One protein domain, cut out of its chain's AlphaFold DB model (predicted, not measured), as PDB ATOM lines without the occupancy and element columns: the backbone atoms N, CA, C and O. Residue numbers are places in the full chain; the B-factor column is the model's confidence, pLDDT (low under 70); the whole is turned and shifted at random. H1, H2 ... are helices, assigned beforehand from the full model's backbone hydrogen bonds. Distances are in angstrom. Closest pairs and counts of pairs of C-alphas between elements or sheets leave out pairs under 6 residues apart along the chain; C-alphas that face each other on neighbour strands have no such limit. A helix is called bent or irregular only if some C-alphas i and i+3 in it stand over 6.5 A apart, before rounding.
ATOM      1  N   ASP A 133     -60.852  29.433  -8.128       89.44
ATOM      2  CA  ASP A 133     -60.008  30.373  -8.869       89.44
ATOM      3  C   ASP A 133     -58.759  30.800  -8.081       89.44
ATOM      4  O   ASP A 133     -57.660  30.847  -8.638       89.44
ATOM      5  N   TYR A 134     -58.897  31.085  -6.784       89.38
ATOM      6  CA  TYR A 134     -57.796  31.587  -5.954       89.38
ATOM      7  C   TYR A 134     -57.075  30.501  -5.151       89.38
ATOM      8  O   TYR A 134     -55.926  30.703  -4.768       89.38
ATOM      9  N   GLY A 135     -57.709  29.357  -4.896       91.44
ATOM     10  CA  GLY A 135     -57.127  28.257  -4.123       91.44
ATOM     11  C   GLY A 135     -56.619  27.124  -5.007       91.44
ATOM     12  O   GLY A 135     -55.416  26.888  -5.110       91.44
ATOM     13  N   TYR A 136     -57.531  26.418  -5.675       92.38
ATOM     14  CA  TYR A 136     -57.181  25.208  -6.432       92.38
ATOM     15  C   TYR A 136     -56.379  25.491  -7.699       92.38
ATOM     16  O   TYR A 136     -55.436  24.762  -8.023       92.38
ATOM     17  N   THR A 137     -56.727  26.550  -8.420       94.69
ATOM     18  CA  THR A 137     -56.076  26.906  -9.683       94.69
ATOM     19  C   THR A 137     -54.571  27.191  -9.534       94.69
ATOM     20  O   THR A 137     -53.789  26.643 -10.314       94.69
ATOM     21  N   PRO A 138     -54.084  27.987  -8.561       94.06
ATOM     22  CA  PRO A 138     -52.641  28.164  -8.396       94.06
ATOM     23  C   PRO A 138     -51.932  26.885  -7.942       94.06
ATOM     24  O   PRO A 138     -50.829  26.618  -8.417       94.06
ATOM     25  N   ILE A 139     -52.559  26.064  -7.093       95.50
ATOM     26  CA  ILE A 139     -51.979  24.786  -6.649       95.50
ATOM     27  C   ILE A 139     -51.812  23.840  -7.837       95.50
ATOM     28  O   ILE A 139     -50.728  23.305  -8.056       95.50
ATOM     29  N   THR A 140     -52.858  23.665  -8.643       95.00
ATOM     30  CA  THR A 140     -52.796  22.820  -9.844       95.00
ATOM     31  C   THR A 140     -51.745  23.327 -10.826       95.00
ATOM     32  O   THR A 140     -50.937  22.534 -11.307       95.00
ATOM     33  N   ARG A 141     -51.656  24.645 -11.053       95.50
ATOM     34  CA  ARG A 141     -50.575  25.237 -11.861       95.50
ATOM     35  C   ARG A 141     -49.188  24.959 -11.281       95.50
ATOM     36  O   ARG A 141     -48.285  24.622 -12.042       95.50
ATOM     37  N   ALA A 142     -49.006  25.064  -9.965       95.50
ATOM     38  CA  ALA A 142     -47.730  24.780  -9.310       95.50
ATOM     39  C   ALA A 142     -47.339  23.302  -9.444       95.50
ATOM     40  O   ALA A 142     -46.201  22.997  -9.797       95.50
ATOM     41  N   VAL A 143     -48.285  22.382  -9.239       96.50
ATOM     42  CA  VAL A 143     -48.065  20.938  -9.419       96.50
ATOM     43  C   VAL A 143     -47.677  20.628 -10.862       96.50
ATOM     44  O   VAL A 143     -46.707  19.907 -11.090       96.50
ATOM     45  N   VAL A 144     -48.374  21.210 -11.841       96.25
ATOM     46  CA  VAL A 144     -48.037  21.052 -13.264       96.25
ATOM     47  C   VAL A 144     -46.651  21.627 -13.567       96.25
ATOM     48  O   VAL A 144     -45.859  20.970 -14.241       96.25
ATOM     49  N   ALA A 145     -46.309  22.798 -13.025       94.19
ATOM     50  CA  ALA A 145     -44.993  23.405 -13.203       94.19
ATOM     51  C   ALA A 145     -43.874  22.520 -12.629       94.19
ATOM     52  O   ALA A 145     -42.892  22.243 -13.320       94.19
ATOM     53  N   ILE A 146     -44.041  22.009 -11.405       94.62
ATOM     54  CA  ILE A 146     -43.080  21.096 -10.772       94.62
ATOM     55  C   ILE A 146     -42.969  19.806 -11.586       94.62
ATOM     56  O   ILE A 146     -41.863  19.417 -11.954       94.62
ATOM     57  N   SER A 147     -44.095  19.186 -11.936       92.62
ATOM     58  CA  SER A 147     -44.126  17.959 -12.740       92.62
ATOM     59  C   SER A 147     -43.394  18.139 -14.074       92.62
ATOM     60  O   SER A 147     -42.529  17.338 -14.430       92.62
ATOM     61  N   SER A 148     -43.634  19.259 -14.762       89.25
ATOM     62  CA  SER A 148     -42.956  19.582 -16.021       89.25
ATOM     63  C   SER A 148     -41.439  19.737 -15.852       89.25
ATOM     64  O   SER A 148     -40.670  19.314 -16.713       89.25
ATOM     65  N   ARG A 149     -40.988  20.270 -14.708       86.88
ATOM     66  CA  ARG A 149     -39.564  20.394 -14.373       86.88
ATOM     67  C   ARG A 149     -38.925  19.036 -14.083       86.88
ATOM     68  O   ARG A 149     -37.818  18.782 -14.546       86.88
ATOM     69  N   PHE A 150     -39.628  18.159 -13.365       86.88
ATOM     70  CA  PHE A 150     -39.182  16.787 -13.106       86.88
ATOM     71  C   PHE A 150     -39.136  15.949 -14.384       86.88
ATOM     72  O   PHE A 150     -38.279  15.080 -14.500       86.88
ATOM     73  N   ASN A 151     -39.983  16.240 -15.371       85.94
ATOM     74  CA  ASN A 151     -39.942  15.559 -16.663       85.94
ATOM     75  C   ASN A 151     -38.581  15.726 -17.370       85.94
ATOM     76  O   ASN A 151     -38.105  14.809 -18.032       85.94
ATOM     77  N   TYR A 152     -37.886  16.848 -17.153       80.12
ATOM     78  CA  TYR A 152     -36.528  17.040 -17.672       80.12
ATOM     79  C   TYR A 152     -35.530  16.002 -17.130       80.12
ATOM     80  O   TYR A 152     -34.580  15.654 -17.827       80.12
ATOM     81  N   LEU A 153     -35.766  15.448 -15.930       80.00
ATOM     82  CA  LEU A 153     -34.924  14.395 -15.346       80.00
ATOM     83  C   LEU A 153     -34.938  13.100 -16.171       80.00
ATOM     84  O   LEU A 153     -33.964  12.350 -16.127       80.00
ATOM     85  N   GLN A 154     -35.998  12.850 -16.945       74.06
ATOM     86  CA  GLN A 154     -36.095  11.671 -17.812       74.06
ATOM     87  C   GLN A 154     -35.157  11.750 -19.025       74.06
ATOM     88  O   GLN A 154     -34.787  10.719 -19.578       74.06
ATOM     89  N   PHE A 155     -34.725  12.953 -19.409       81.06
ATOM     90  CA  PHE A 155     -33.838  13.186 -20.552       81.06
ATOM     91  C   PHE A 155     -32.370  13.405 -20.145       81.06
ATOM     92  O   PHE A 155     -31.570  13.913 -20.932       81.06
ATOM     93  N   LEU A 156     -31.991  13.043 -18.914       80.88
ATOM     94  CA  LEU A 156     -30.605  13.142 -18.454       80.88
ATOM     95  C   LEU A 156     -29.703  12.148 -19.193       80.88
ATOM     96  O   LEU A 156     -30.095  11.034 -19.531       80.88
ATOM     97  N   THR A 157     -28.445  12.538 -19.393       86.31
ATOM     98  CA  THR A 157     -27.429  11.628 -19.929       86.31
ATOM     99  C   THR A 157     -27.180  10.470 -18.959       86.31
ATOM    100  O   THR A 157     -27.297  10.623 -17.740       86.31
ATOM    101  N   ILE A 158     -26.765   9.314 -19.492       86.94
ATOM    102  CA  ILE A 158     -26.508   8.081 -18.720       86.94
ATOM    103  C   ILE A 158     -25.615   8.347 -17.494       86.94
ATOM    104  O   ILE A 158     -25.896   7.863 -16.399       86.94
ATOM    105  N   ARG A 159     -24.568   9.170 -17.646       89.81
ATOM    106  CA  ARG A 159     -23.643   9.518 -16.555       89.81
ATOM    107  C   ARG A 159     -24.345  10.243 -15.400       89.81
ATOM    108  O   ARG A 159     -24.115   9.901 -14.243       89.81
ATOM    109  N   LEU A 160     -25.189  11.231 -15.707       83.88
ATOM    110  CA  LEU A 160     -25.912  12.001 -14.691       83.88
ATOM    111  C   LEU A 160     -26.963  11.133 -13.992       83.88
ATOM    112  O   LEU A 160     -27.080  11.175 -12.769       83.88
ATOM    113  N   TYR A 161     -27.664  10.294 -14.757       87.44
ATOM    114  CA  TYR A 161     -28.638   9.349 -14.220       87.44
ATOM    115  C   TYR A 161     -28.005   8.376 -13.210       87.44
ATOM    116  O   TYR A 161     -28.481   8.280 -12.078       87.44
ATOM    117  N   LEU A 162     -26.885   7.724 -13.563       90.12
ATOM    118  CA  LEU A 162     -26.177   6.820 -12.643       90.12
ATOM    119  C   LEU A 162     -25.725   7.538 -11.364       90.12
ATOM    120  O   LEU A 162     -25.861   6.986 -10.273       90.12
ATOM    121  N   SER A 163     -25.219   8.771 -11.479       91.19
ATOM    122  CA  SER A 163     -24.787   9.550 -10.310       91.19
ATOM    123  C   SER A 163     -25.944   9.900  -9.366       91.19
ATOM    124  O   SER A 163     -25.787   9.815  -8.149       91.19
ATOM    125  N   LEU A 164     -27.121  10.219  -9.918       90.50
ATOM    126  CA  LEU A 164     -28.325  10.527  -9.149       90.50
ATOM    127  C   LEU A 164     -28.835   9.292  -8.394       90.50
ATOM    128  O   LEU A 164     -29.137   9.388  -7.204       90.50
ATOM    129  N   VAL A 165     -28.869   8.127  -9.050       91.75
ATOM    130  CA  VAL A 165     -29.266   6.856  -8.418       91.75
ATOM    131  C   VAL A 165     -28.278   6.448  -7.321       91.75
ATOM    132  O   VAL A 165     -28.702   6.088  -6.223       91.75
ATOM    133  N   PHE A 166     -26.970   6.550  -7.574       96.25
ATOM    134  CA  PHE A 166     -25.944   6.272  -6.566       96.25
ATOM    135  C   PHE A 166     -26.071   7.200  -5.347       96.25
ATOM    136  O   PHE A 166     -26.059   6.730  -4.210       96.25
ATOM    137  N   GLY A 167     -26.276   8.503  -5.566       95.56
ATOM    138  CA  GLY A 167     -26.510   9.467  -4.487       95.56
ATOM    139  C   GLY A 167     -27.773   9.164  -3.674       95.56
ATOM    140  O   GLY A 167     -27.735   9.212  -2.444       95.56
ATOM    141  N   ALA A 168     -28.872   8.787  -4.336       94.75
ATOM    142  CA  ALA A 168     -30.106   8.375  -3.666       94.75
ATOM    143  C   ALA A 168     -29.904   7.122  -2.791       94.75
ATOM    144  O   ALA A 168     -30.412   7.073  -1.671       94.75
ATOM    145  N   LEU A 169     -29.119   6.143  -3.262       96.38
ATOM    146  CA  LEU A 169     -28.733   4.949  -2.496       96.38
ATOM    147  C   LEU A 169     -27.900   5.295  -1.257       96.38
ATOM    148  O   LEU A 169     -28.192   4.801  -0.169       96.38
ATOM    149  N   VAL A 170     -26.895   6.163  -1.401       96.88
ATOM    150  CA  VAL A 170     -26.078   6.621  -0.267       96.88
ATOM    151  C   VAL A 170     -26.943   7.347   0.763       96.88
ATOM    152  O   VAL A 170     -26.853   7.032   1.945       96.88
ATOM    153  N   LEU A 171     -27.827   8.256   0.332       97.25
ATOM    154  CA  LEU A 171     -28.772   8.951   1.217       97.25
ATOM    155  C   LEU A 171     -29.711   7.986   1.947       97.25
ATOM    156  O   LEU A 171     -29.951   8.153   3.143       97.25
ATOM    157  N   LEU A 172     -30.229   6.975   1.245       95.81
ATOM    158  CA  LEU A 172     -31.079   5.943   1.834       95.81
ATOM    159  C   LEU A 172     -30.330   5.176   2.932       95.81
ATOM    160  O   LEU A 172     -30.857   5.012   4.034       95.81
ATOM    161  N   LEU A 173     -29.098   4.747   2.646       95.75
ATOM    162  CA  LEU A 173     -28.237   4.046   3.602       95.75
ATOM    163  C   LEU A 173     -27.907   4.924   4.814       95.75
ATOM    164  O   LEU A 173     -28.005   4.457   5.945       95.75
ATOM    165  N   LEU A 174     -27.585   6.199   4.592       96.94
ATOM    166  CA  LEU A 174     -27.314   7.173   5.652       96.94
ATOM    167  C   LEU A 174     -28.530   7.365   6.560       96.94
ATOM    168  O   LEU A 174     -28.397   7.301   7.780       96.94
ATOM    169  N   ARG A 175     -29.723   7.540   5.978       96.88
ATOM    170  CA  ARG A 175     -30.971   7.660   6.742       96.88
ATOM    171  C   ARG A 175     -31.215   6.419   7.600       96.88
ATOM    172  O   ARG A 175     -31.609   6.555   8.753       96.88
ATOM    173  N   LEU A 176     -30.977   5.231   7.048       95.75
ATOM    174  CA  LEU A 176     -31.162   3.963   7.753       95.75
ATOM    175  C   LEU A 176     -30.136   3.766   8.879       95.75
ATOM    176  O   LEU A 176     -30.478   3.209   9.918       95.75
ATOM    177  N   ALA A 177     -28.907   4.247   8.695       93.62
ATOM    178  CA  ALA A 177     -27.870   4.238   9.723       93.62
ATOM    179  C   ALA A 177     -28.148   5.243  10.854       93.62
ATOM    180  O   ALA A 177     -27.883   4.927  12.003       93.62
ATOM    181  N   LEU A 178     -28.704   6.420  10.538       92.62
ATOM    182  CA  LEU A 178     -29.087   7.459  11.509       92.62
ATOM    183  C   LEU A 178     -30.346   7.116  12.324       92.62
ATOM    184  O   LEU A 178     -30.592   7.735  13.353       92.62
ATOM    185  N   TRP A 179     -31.182   6.202  11.826       86.06
ATOM    186  CA  TRP A 179     -32.398   5.721  12.498       86.06
ATOM    187  C   TRP A 179     -32.174   4.438  13.318       86.06
ATOM    188  O   TRP A 179     -33.131   3.916  13.891       86.06
ATOM    189  N   ARG A 180     -30.941   3.924  13.355       54.16
ATOM    190  CA  ARG A 180     -30.488   2.906  14.310       54.16
ATOM    191  C   ARG A 180     -29.808   3.581  15.491       54.16
ATOM    192  O   ARG A 180     -29.958   3.032  16.601       54.16
TER     193      ARG A 180
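AT A GLANCE: This is residues 133 to 180 of the 180 residues of an uncharacterized protein of Synechococcaceae cyanobacterium SM1_2_3 (UniProt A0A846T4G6). Starting at residue 133, you will see one long, nearly straight helix, H1, then a tight corner at residues 156 and 157, then a second long helix, H2, so that the two make an open, flat V joined near their ends. Most of each arm sticks out freely: residues 133 to 152 of H1 and, beyond the corner, residues 165 to 180, of which 165 to 178 belong to H2. The printed part has 48 residues with two named helices, H1 then H2, and no named strand; its class is all helix. It is extended, with a radius of gyration of the C-alphas of 16.4 A, and spans 45 by 33 by 7 A.

HOW THE PARTS SIT: Look first at H1, residues 133 to 155, and then at H2, residues 158 to 178, joined by a tight link of 2 residues. H1 and H2 are near each other, with 5 pairs of C-alphas within 10 A, and their closest C-alphas are 8.1 A apart. In H2 every O i to N i+4 pair is within hydrogen-bond range; in H1 12 of 19 are.

IN THESE COORDINATES: Find C-alpha 133 at (-60.008, 30.373, -8.869); from there H1 runs 33.4 A to C-alpha 155 at (-33.838, 13.186, -20.552). H1 is neither bent nor irregular, but only just: C-alphas 133 and 136 are 6.4 A apart. H2 runs 30.3 A, from Ile 158 to C-alpha 178 at (-29.087, 7.459, 11.509).

THE WHOLE: The two C-alphas farthest apart are those of Asp 133 and Arg 180, the chain's last residue, at 46.5 A. The printed part has no cut. The mean pLDDT of the printed part is 90.3, and residue 180 alone is under 70.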